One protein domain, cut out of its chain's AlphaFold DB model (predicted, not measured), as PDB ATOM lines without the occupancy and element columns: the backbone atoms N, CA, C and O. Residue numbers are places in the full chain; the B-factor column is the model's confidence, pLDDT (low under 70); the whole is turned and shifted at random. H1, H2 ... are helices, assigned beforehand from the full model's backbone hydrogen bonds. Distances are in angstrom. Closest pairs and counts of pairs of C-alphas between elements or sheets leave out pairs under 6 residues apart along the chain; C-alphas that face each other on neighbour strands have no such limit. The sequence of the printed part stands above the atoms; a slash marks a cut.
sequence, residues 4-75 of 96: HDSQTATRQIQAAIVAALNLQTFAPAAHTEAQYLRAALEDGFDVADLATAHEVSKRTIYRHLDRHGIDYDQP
ATOM      1  N   HIS A   4      26.211 -60.251  28.735       63.75
ATOM      2  CA  HIS A   4      26.778 -59.383  27.694       63.75
ATOM      3  C   HIS A   4      25.823 -58.273  27.232       63.75
ATOM      4  O   HIS A   4      26.268 -57.181  26.880       63.75
ATOM      5  N   ASP A   5      24.520 -58.551  27.241       71.94
ATOM      6  CA  ASP A   5      23.487 -57.595  26.833       71.94
ATOM      7  C   ASP A   5      23.355 -56.478  27.878       71.94
ATOM      8  O   ASP A   5      23.478 -55.296  27.556       71.94
ATOM      9  N   SER A   6      23.292 -56.862  29.157       69.44
ATOM     10  CA  SER A   6      23.288 -55.940  30.294       69.44
ATOM     11  C   SER A   6      24.535 -55.056  30.328       69.44
ATOM     12  O   SER A   6      24.435 -53.845  30.500       69.44
ATOM     13  N   GLN A   7      25.719 -55.636  30.108       77.19
ATOM     14  CA  GLN A   7      26.976 -54.884  30.132       77.19
ATOM     15  C   GLN A   7      27.078 -53.885  28.964       77.19
ATOM     16  O   GLN A   7      27.669 -52.812  29.104       77.19
ATOM     17  N   THR A   8      26.477 -54.218  27.819       83.81
ATOM     18  CA  THR A   8      26.388 -53.318  26.660       83.81
ATOM     19  C   THR A   8      25.421 -52.171  26.935       83.81
ATOM     20  O   THR A   8      25.776 -51.017  26.694       83.81
ATOM     21  N   ALA A   9      24.253 -52.463  27.513       81.50
ATOM     22  CA  ALA A   9      23.274 -51.454  27.909       81.50
ATOM     23  C   ALA A   9      23.849 -50.469  28.942       81.50
ATOM     24  O   ALA A   9      23.763 -49.258  28.752       81.50
ATOM     25  N   THR A  10      24.533 -50.963  29.981       89.25
ATOM     26  CA  THR A  10      25.191 -50.107  30.983       89.25
ATOM     27  C   THR A  10      26.200 -49.158  30.340       89.25
ATOM     28  O   THR A  10      26.172 -47.958  30.607       89.25
ATOM     29  N   ARG A  11      27.065 -49.656  29.444       89.19
ATOM     30  CA  ARG A  11      28.053 -48.812  28.748       89.19
ATOM     31  C   ARG A  11      27.408 -47.773  27.837       89.19
ATOM     32  O   ARG A  11      27.924 -46.663  27.738       89.19
ATOM     33  N   GLN A  12      26.300 -48.114  27.181       89.38
ATOM     34  CA  GLN A  12      25.552 -47.166  26.355       89.38
ATOM     35  C   GLN A  12      24.977 -46.024  27.198       89.38
ATOM     36  O   GLN A  12      25.153 -44.865  26.831       89.38
ATOM     37  N   ILE A  13      24.376 -46.331  28.352       88.31
ATOM     38  CA  ILE A  13      23.837 -45.307  29.261       88.31
ATOM     39  C   ILE A  13      24.972 -44.444  29.832       88.31
ATOM     40  O   ILE A  13      24.868 -43.221  29.837       88.31
ATOM     41  N   GLN A  14      26.094 -45.047  30.241       92.19
ATOM     42  CA  GLN A  14      27.267 -44.296  30.709       92.19
ATOM     43  C   GLN A  14      27.788 -43.321  29.642       92.19
ATOM     44  O   GLN A  14      28.067 -42.165  29.952       92.19
ATOM     45  N   ALA A  15      27.899 -43.764  28.386       90.62
ATOM     46  CA  ALA A  15      28.338 -42.914  27.283       90.62
ATOM     47  C   ALA A  15      27.344 -41.777  26.994       90.62
ATOM     48  O   ALA A  15      27.773 -40.650  26.751       90.62
ATOM     49  N   ALA A  16      26.040 -42.058  27.068       89.00
ATOM     50  CA  ALA A  16      24.996 -41.049  26.916       89.00
ATOM     51  C   ALA A  16      25.107 -39.966  27.998       89.00
ATOM     52  O   ALA A  16      25.152 -38.788  27.662       89.00
ATOM     53  N   ILE A  17      25.258 -40.354  29.270       89.00
ATOM     54  CA  ILE A  17      25.431 -39.415  30.388       89.00
ATOM     55  C   ILE A  17      26.690 -38.559  30.204       89.00
ATOM     56  O   ILE A  17      26.658 -37.350  30.410       89.00
ATOM     57  N   VAL A  18      27.815 -39.164  29.817       91.62
ATOM     58  CA  VAL A  18      29.067 -38.424  29.600       91.62
ATOM     59  C   VAL A  18      28.909 -37.380  28.496       91.62
ATOM     60  O   VAL A  18      29.367 -36.252  28.665       91.62
ATOM     61  N   ALA A  19      28.248 -37.738  27.392       89.00
ATOM     62  CA  ALA A  19      28.001 -36.828  26.280       89.00
ATOM     63  C   ALA A  19      27.042 -35.691  26.665       89.00
ATOM     64  O   ALA A  19      27.347 -34.526  26.418       89.00
ATOM     65  N   ALA A  20      25.930 -36.031  27.311       85.38
ATOM     66  CA  ALA A  20      24.924 -35.099  27.803       85.38
ATOM     67  C   ALA A  20      25.498 -34.057  28.771       85.38
ATOM     68  O   ALA A  20      25.440 -32.850  28.534       85.38
ATOM     69  N   LEU A  21      26.164 -34.524  29.830       87.25
ATOM     70  CA  LEU A  21      26.715 -33.665  30.880       87.25
ATOM     71  C   LEU A  21      28.069 -33.042  30.488       87.25
ATOM     72  O   LEU A  21      28.697 -32.384  31.319       87.25
ATOM     73  N   ASN A  22      28.543 -33.251  29.251       89.25
ATOM     74  CA  ASN A  22      29.865 -32.818  28.778       89.25
ATOM     75  C   ASN A  22      31.011 -33.214  29.734       89.25
ATOM     76  O   ASN A  22      31.938 -32.445  30.006       89.25
ATOM     77  N   LEU A  23      30.953 -34.433  30.269       88.31
ATOM     78  CA  LEU A  23      31.984 -34.953  31.161       88.31
ATOM     79  C   LEU A  23      33.186 -35.439  30.347       88.31
ATOM     80  O   LEU A  23      33.051 -35.951  29.241       88.31
ATOM     81  N   GLN A  24      34.388 -35.342  30.918       88.31
ATOM     82  CA  GLN A  24      35.564 -35.957  30.289       88.31
ATOM     83  C   GLN A  24      35.543 -37.485  30.402       88.31
ATOM     84  O   GLN A  24      36.072 -38.184  29.543       88.31
ATOM     85  N   THR A  25      34.973 -38.011  31.489       89.00
ATOM     86  CA  THR A  25      34.880 -39.449  31.746       89.00
ATOM     87  C   THR A  25      33.729 -39.758  32.695       89.00
ATOM     88  O   THR A  25      33.339 -38.916  33.509       89.00
ATOM     89  N   PHE A  26      33.206 -40.982  32.613       89.19
ATOM     90  CA  PHE A  26      32.214 -41.478  33.555       89.19
ATOM     91  C   PHE A  26      32.879 -41.753  34.907       89.19
ATOM     92  O   PHE A  26      33.825 -42.539  35.001       89.19
ATOM     93  N   ALA A  27      32.378 -41.120  35.968       89.56
ATOM     94  CA  ALA A  27      32.878 -41.324  37.320       89.56
ATOM     95  C   ALA A  27      31.908 -42.214  38.121       89.56
ATOM     96  O   ALA A  27      30.763 -41.820  38.349       89.56
ATOM     97  N   PRO A  28      32.342 -43.386  38.626       87.12
ATOM     98  CA  PRO A  28      31.448 -44.339  39.293       87.12
ATOM     99  C   PRO A  28      30.811 -43.771  40.569       87.12
ATOM    100  O   PRO A  28      29.673 -44.107  40.897       87.12
ATOM    101  N   ALA A  29      31.499 -42.854  41.254       89.75
ATOM    102  CA  ALA A  29      30.996 -42.170  42.443       89.75
ATOM    103  C   ALA A  29      30.191 -40.892  42.140       89.75
ATOM    104  O   ALA A  29      29.687 -40.278  43.068       89.75
ATOM    105  N   ALA A  30      30.019 -40.482  40.876       90.31
ATOM    106  CA  ALA A  30      29.339 -39.220  40.560       90.31
ATOM    107  C   ALA A  30      27.881 -39.175  41.050       90.31
ATOM    108  O   ALA A  30      27.383 -38.111  41.397       90.31
ATOM    109  N   HIS A  31      27.228 -40.334  41.198       88.94
ATOM    110  CA  HIS A  31      25.893 -40.448  41.787       88.94
ATOM    111  C   HIS A  31      25.789 -39.969  43.245       88.94
ATOM    112  O   HIS A  31      24.685 -39.895  43.780       88.94
ATOM    113  N   THR A  32      26.906 -39.688  43.925       92.25
ATOM    114  CA  THR A  32      26.894 -39.086  45.263       92.25
ATOM    115  C   THR A  32      26.924 -37.567  45.230       92.25
ATOM    116  O   THR A  32      26.675 -36.956  46.267       92.25
ATOM    117  N   GLU A  33      27.211 -36.958  44.081       92.31
ATOM    118  CA  GLU A  33      27.364 -35.516  43.914       92.31
ATOM    119  C   GLU A  33      26.038 -34.870  43.509       92.31
ATOM    120  O   GLU A  33      25.387 -35.282  42.548       92.31
ATOM    121  N   ALA A  34      25.647 -33.813  44.224       90.75
ATOM    122  CA  ALA A  34      24.380 -33.127  43.976       90.75
ATOM    123  C   ALA A  34      24.310 -32.513  42.567       90.75
ATOM    124  O   ALA A  34      23.298 -32.637  41.883       90.75
ATOM    125  N   GLN A  35      25.402 -31.879  42.125       89.56
ATOM    126  CA  GLN A  35      25.478 -31.215  40.819       89.56
ATOM    127  C   GLN A  35      25.321 -32.206  39.666       89.56
ATOM    128  O   GLN A  35      24.626 -31.914  38.700       89.56
ATOM    129  N   TYR A  36      25.920 -33.388  39.796       91.25
ATOM    130  CA  TYR A  36      25.809 -34.443  38.796       91.25
ATOM    131  C   TYR A  36      24.385 -34.993  38.715       91.25
ATOM    132  O   TYR A  36      23.823 -35.075  37.629       91.25
ATOM    133  N   LEU A  37      23.789 -35.338  39.863       90.50
ATOM    134  CA  LEU A  37      22.425 -35.865  39.904       90.50
ATOM    135  C   LEU A  37      21.418 -34.869  39.327       90.50
ATOM    136  O   LEU A  37      20.535 -35.265  38.576       90.50
ATOM    137  N   ARG A  38      21.571 -33.582  39.651       88.69
ATOM    138  CA  ARG A  38      20.712 -32.528  39.118       88.69
ATOM    139  C   ARG A  38      20.884 -32.369  37.609       88.69
ATOM    140  O   ARG A  38      19.889 -32.416  36.904       88.69
ATOM    141  N   ALA A  39      22.123 -32.263  37.126       88.06
ATOM    142  CA  ALA A  39      22.398 -32.122  35.698       88.06
ATOM    143  C   ALA A  39      21.883 -33.325  34.891       88.06
ATOM    144  O   ALA A  39      21.338 -33.148  33.809       88.06
ATOM    145  N   ALA A  40      21.996 -34.541  35.434       87.81
ATOM    146  CA  ALA A  40      21.444 -35.736  34.803       87.81
ATOM    147  C   ALA A  40      19.913 -35.707  34.719       87.81
ATOM    148  O   ALA A  40      19.358 -36.033  33.675       87.81
ATOM    149  N   LEU A  41      19.230 -35.287  35.786       86.25
ATOM    150  CA  LEU A  41      17.772 -35.140  35.768       86.25
ATOM    151  C   LEU A  41      17.320 -34.014  34.823       86.25
ATOM    152  O   LEU A  41      16.334 -34.179  34.113       86.25
ATOM    153  N   GLU A  42      18.041 -32.889  34.791       85.00
ATOM    154  CA  GLU A  42      17.766 -31.750  33.901       85.00
ATOM    155  C   GLU A  42      17.970 -32.106  32.416       85.00
ATOM    156  O   GLU A  42      17.268 -31.566  31.566       85.00
ATOM    157  N   ASP A  43      18.868 -33.048  32.106       84.94
ATOM    158  CA  ASP A  43      19.074 -33.584  30.750       84.94
ATOM    159  C   ASP A  43      18.080 -34.709  30.379       84.94
ATOM    160  O   ASP A  43      18.038 -35.173  29.243       84.94
ATOM    161  N   GLY A  44      17.230 -35.130  31.324       83.19
ATOM    162  CA  GLY A  44      16.153 -36.095  31.087       83.19
ATOM    163  C   GLY A  44      16.479 -37.548  31.441       83.19
ATOM    164  O   GLY A  44      15.665 -38.431  31.162       83.19
ATOM    165  N   PHE A  45      17.618 -37.824  32.083       85.94
ATOM    166  CA  PHE A  45      17.897 -39.161  32.616       85.94
ATOM    167  C   PHE A  45      17.031 -39.449  33.833       85.94
ATOM    168  O   PHE A  45      16.904 -38.615  34.729       85.94
ATOM    169  N   ASP A  46      16.492 -40.664  33.918       86.50
ATOM    170  CA  ASP A  46      15.717 -41.073  35.080       86.50
ATOM    171  C   ASP A  46      16.575 -41.788  36.143       86.50
ATOM    172  O   ASP A  46      17.744 -42.149  35.969       86.50
ATOM    173  N   VAL A  47      15.972 -42.024  37.310       89.31
ATOM    174  CA  VAL A  47      16.630 -42.726  38.420       89.31
ATOM    175  C   VAL A  47      17.027 -44.164  38.053       89.31
ATOM    176  O   VAL A  47      17.956 -44.713  38.649       89.31
ATOM    177  N   ALA A  48      16.331 -44.807  37.113       87.88
ATOM    178  CA  ALA A  48      16.664 -46.150  36.653       87.88
ATOM    179  C   ALA A  48      17.887 -46.141  35.724       87.88
ATOM    180  O   ALA A  48      18.734 -47.026  35.863       87.88
ATOM    181  N   ASP A  49      18.018 -45.140  34.858       88.88
ATOM    182  CA  ASP A  49      19.186 -44.933  34.002       88.88
ATOM    183  C   ASP A  49      20.423 -44.677  34.860       88.88
ATOM    184  O   ASP A  49      21.426 -45.378  34.732       88.88
ATOM    185  N   LEU A  50      20.315 -43.768  35.836       90.25
ATOM    186  CA  LEU A  50      21.385 -43.498  36.798       90.25
ATOM    187  C   LEU A  50      21.749 -44.753  37.607       90.25
ATOM    188  O   LEU A  50      22.923 -45.080  37.769       90.25
ATOM    189  N   ALA A  51      20.758 -45.501  38.094       91.25
ATOM    190  CA  ALA A  51      21.002 -46.742  38.826       91.25
ATOM    191  C   ALA A  51      21.734 -47.784  37.965       91.25
ATOM    192  O   ALA A  51      22.679 -48.413  38.437       91.25
ATOM    193  N   THR A  52      21.335 -47.923  36.700       90.44
ATOM    194  CA  THR A  52      21.950 -48.856  35.747       90.44
ATOM    195  C   THR A  52      23.374 -48.429  35.410       90.44
ATOM    196  O   THR A  52      24.288 -49.244  35.497       90.44
ATOM    197  N   ALA A  53      23.587 -47.145  35.110       91.50
ATOM    198  CA  ALA A  53      24.895 -46.593  34.771       91.50
ATOM    199  C   ALA A  53      25.911 -46.754  35.905       91.50
ATOM    200  O   ALA A  53      27.074 -47.060  35.654       91.50
ATOM    201  N   HIS A  54      25.478 -46.560  37.152       91.38
ATOM    202  CA  HIS A  54      26.333 -46.690  38.332       91.38
ATOM    203  C   HIS A  54      26.351 -48.101  38.927       91.38
ATOM    204  O   HIS A  54      27.019 -48.313  39.935       91.38
ATOM    205  N   GLU A  55      25.618 -49.047  38.336       90.62
ATOM    206  CA  GLU A  55      25.472 -50.420  38.836       90.62
ATOM    207  C   GLU A  55      25.019 -50.471  40.311       90.62
ATOM    208  O   GLU A  55      25.364 -51.369  41.079       90.62
ATOM    209  N   VAL A  56      24.215 -49.486  40.723       91.19
ATOM    210  CA  VAL A  56      23.640 -49.384  42.068       91.19
ATOM    211  C   VAL A  56      22.137 -49.614  42.031       91.19
ATOM    212  O   VAL A  56      21.476 -49.577  40.999       91.19
ATOM    213  N   SER A  57      21.538 -49.826  43.198       89.69
ATOM    214  CA  SER A  57      20.081 -49.883  43.297       89.69
ATOM    215  C   SER A  57      19.456 -48.493  43.151       89.69
ATOM    216  O   SER A  57      19.963 -47.525  43.714       89.69
ATOM    217  N   LYS A  58      18.264 -48.405  42.546       90.44
ATOM    218  CA  LYS A  58      17.445 -47.170  42.520       90.44
ATOM    219  C   LYS A  58      17.279 -46.536  43.904       90.44
ATOM    220  O   LYS A  58      17.321 -45.322  44.048       90.44
ATOM    221  N   ARG A  59      17.151 -47.365  44.949       91.31
ATOM    222  CA  ARG A  59      17.076 -46.919  46.352       91.31
ATOM    223  C   ARG A  59      18.305 -46.110  46.784       91.31
ATOM    224  O   ARG A  59      18.158 -45.181  47.569       91.31
ATOM    225  N   THR A  60      19.494 -46.454  46.287       92.75
ATOM    226  CA  THR A  60      20.728 -45.696  46.540       92.75
ATOM    227  C   THR A  60      20.636 -44.314  45.909       92.75
ATOM    228  O   THR A  60      20.868 -43.330  46.602       92.75
ATOM    229  N   ILE A  61      20.207 -44.225  44.648       92.62
ATOM    230  CA  ILE A  61      20.031 -42.943  43.954       92.62
ATOM    231  C   ILE A  61      18.993 -42.067  44.667       92.62
ATOM    232  O   ILE A  61      19.315 -40.945  45.041       92.62
ATOM    233  N   TYR A  62      17.801 -42.596  44.977       90.44
ATOM    234  CA  TYR A  62      16.779 -41.858  45.734       90.44
ATOM    235  C   TYR A  62      17.296 -41.340  47.078       90.44
ATOM    236  O   TYR A  62      17.000 -40.214  47.457       90.44
ATOM    237  N   ARG A  63      18.106 -42.132  47.789       92.12
ATOM    238  CA  ARG A  63      18.720 -41.707  49.053       92.12
ATOM    239  C   ARG A  63      19.679 -40.527  48.869       92.12
ATOM    240  O   ARG A  63      19.772 -39.692  49.762       92.12
ATOM    241  N   HIS A  64      20.424 -40.477  47.766       91.88
ATOM    242  CA  HIS A  64      21.313 -39.351  47.477       91.88
ATOM    243  C   HIS A  64      20.539 -38.114  47.017       91.88
ATOM    244  O   HIS A  64      20.873 -37.021  47.460       91.88
ATOM    245  N   LEU A  65      19.478 -38.285  46.226       90.00
ATOM    246  CA  LEU A  65      18.568 -37.196  45.860       90.00
ATOM    247  C   LEU A  65      17.924 -36.563  47.101       90.00
ATOM    248  O   LEU A  65      18.016 -35.353  47.284       90.00
ATOM    249  N   ASP A  66      17.375 -37.390  47.996       90.12
ATOM    250  CA  ASP A  66      16.778 -36.964  49.269       90.12
ATOM    251  C   ASP A  66      17.794 -36.247  50.171       90.12
ATOM    252  O   ASP A  66      17.536 -35.148  50.655       90.12
ATOM    253  N   ARG A  67      19.004 -36.809  50.316       91.69
ATOM    254  CA  ARG A  67      20.096 -36.188  51.085       91.69
ATOM    255  C   ARG A  67      20.433 -34.780  50.597       91.69
ATOM    256  O   ARG A  67      20.793 -33.935  51.414       91.69
ATOM    257  N   HIS A  68      20.388 -34.567  49.288       90.62
ATOM    258  CA  HIS A  68      20.745 -33.297  48.665       90.62
ATOM    259  C   HIS A  68      19.549 -32.359  48.481       90.62
ATOM    260  O   HIS A  68      19.745 -31.237  48.021       90.62
ATOM    261  N   GLY A  69      18.334 -32.792  48.840       87.56
ATOM    262  CA  GLY A  69      17.109 -32.021  48.633       87.56
ATOM    263  C   GLY A  69      16.841 -31.723  47.157       87.56
ATOM    264  O   GLY A  69      16.372 -30.638  46.828       87.56
ATOM    265  N   ILE A  70      17.208 -32.644  46.261       86.44
ATOM    266  CA  ILE A  70      16.966 -32.492  44.825       86.44
ATOM    267  C   ILE A  70      15.542 -32.959  44.550       86.44
ATOM    268  O   ILE A  70      15.255 -34.150  44.674       86.44
ATOM    269  N   ASP A  71      14.672 -32.026  44.167       75.88
ATOM    270  CA  ASP A  71      13.371 -32.360  43.599       75.88
ATOM    271  C   ASP A  71      13.588 -33.140  42.304       75.88
ATOM    272  O   ASP A  71      14.223 -32.669  41.359       75.88
ATOM    273  N   TYR A  72      13.096 -34.372  42.293       69.38
ATOM    274  CA  TYR A  72      13.057 -35.204  41.107       69.38
ATOM    275  C   TYR A  72      11.602 -35.296  40.674       69.38
ATOM    276  O   TYR A  72      10.745 -35.738  41.444       69.38
ATOM    277  N   ASP A  73      11.329 -34.875  39.441       55.41
ATOM    278  CA  ASP A  73      10.029 -35.104  38.832       55.41
ATOM    279  C   ASP A  73       9.873 -36.623  38.712       55.41
ATOM    280  O   ASP A  73      10.627 -37.302  38.007       55.41
ATOM    281  N   GLN A  74       8.984 -37.206  39.521       52.31
ATOM    282  CA  GLN A  74       8.686 -38.622  39.375       52.31
ATOM    283  C   GLN A  74       8.084 -38.789  37.984       52.31
ATOM    284  O   GLN A  74       7.045 -38.178  37.719       52.31
ATOM    285  N   PRO A  75       8.650 -39.641  37.108       46.62
ATOM    286  CA  PRO A  75       7.953 -39.956  35.880       46.62
ATOM    287  C   PRO A  75       6.564 -40.481  36.275       46.62
ATOM    288  O   PRO A  75       6.469 -41.274  37.228       46.62
TER     289      PRO A  75
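What this domain is: This is residues 4 to 75 of the 96 residues of an uncharacterized protein of Halomicrobium mukohataei (UniProt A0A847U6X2). Start from the long helix H1, on one side of the domain; H4 is on the far side, and the two shorter helices H3 and H2 sit between them, both crossing H1 at large angles. A long link, residues 21 to 33, leads from the H1 side back to the start of H2. The printed part has 72 residues with four named helices, in the order H1, H2, H3, H4, and no named strand; the class is all helix. The whole is compact and rounded, with a radius of gyration of the C-alphas of 11.3 A and spans of 34 by 24 by 22 A.

How they stand to each other: Look first at H1, residues 4 to 20, which touches H3, residues 47 to 53, with residues 10 to 14 alone. Their closest C-alphas, of Thr 10 and Ala 53, are 5.2 A apart, and they run opposite ways at a steep tilt of 69.6 degrees, only just short of about perpendicular. H1 is close but not clearly touching H2, residues 34 to 42: the closest C-alphas, of Ile 17 and Ala 40, are 7.0 A apart. H3 touches H4, residues 58 to 68, closest at the C-alphas of Ala 51 and Lys 58, 5.1 A. H2 touches H4 at a steep tilt of 65 degrees, opposite ways, closest at the C-alphas of Ala 34 and His 68, 5.9 A. H2 and H3 are near each other; H1 and H4 are apart. In H1, H2, H3 and H4 every O i to N i+4 pair is within hydrogen-bond range.

Where its parts are: Find C-alpha 4 at (26.778, -59.383, 27.694); from there H1 runs 24.4 A to C-alpha 20. H2 spans 12.1 A, H3 9.8 A and H4 15.5 A, ending at C-alpha 68 at (20.745, -33.297, 48.665).

The domain as a whole: The C-alphas farthest apart, of His 4 and Gly 69, are 35.8 A apart. The printed part has no cut; the links H2 to H3 and H3 to H4 are tight. Look for low confidence, pLDDT under 70, at residues 4, 6 and 72 to 75.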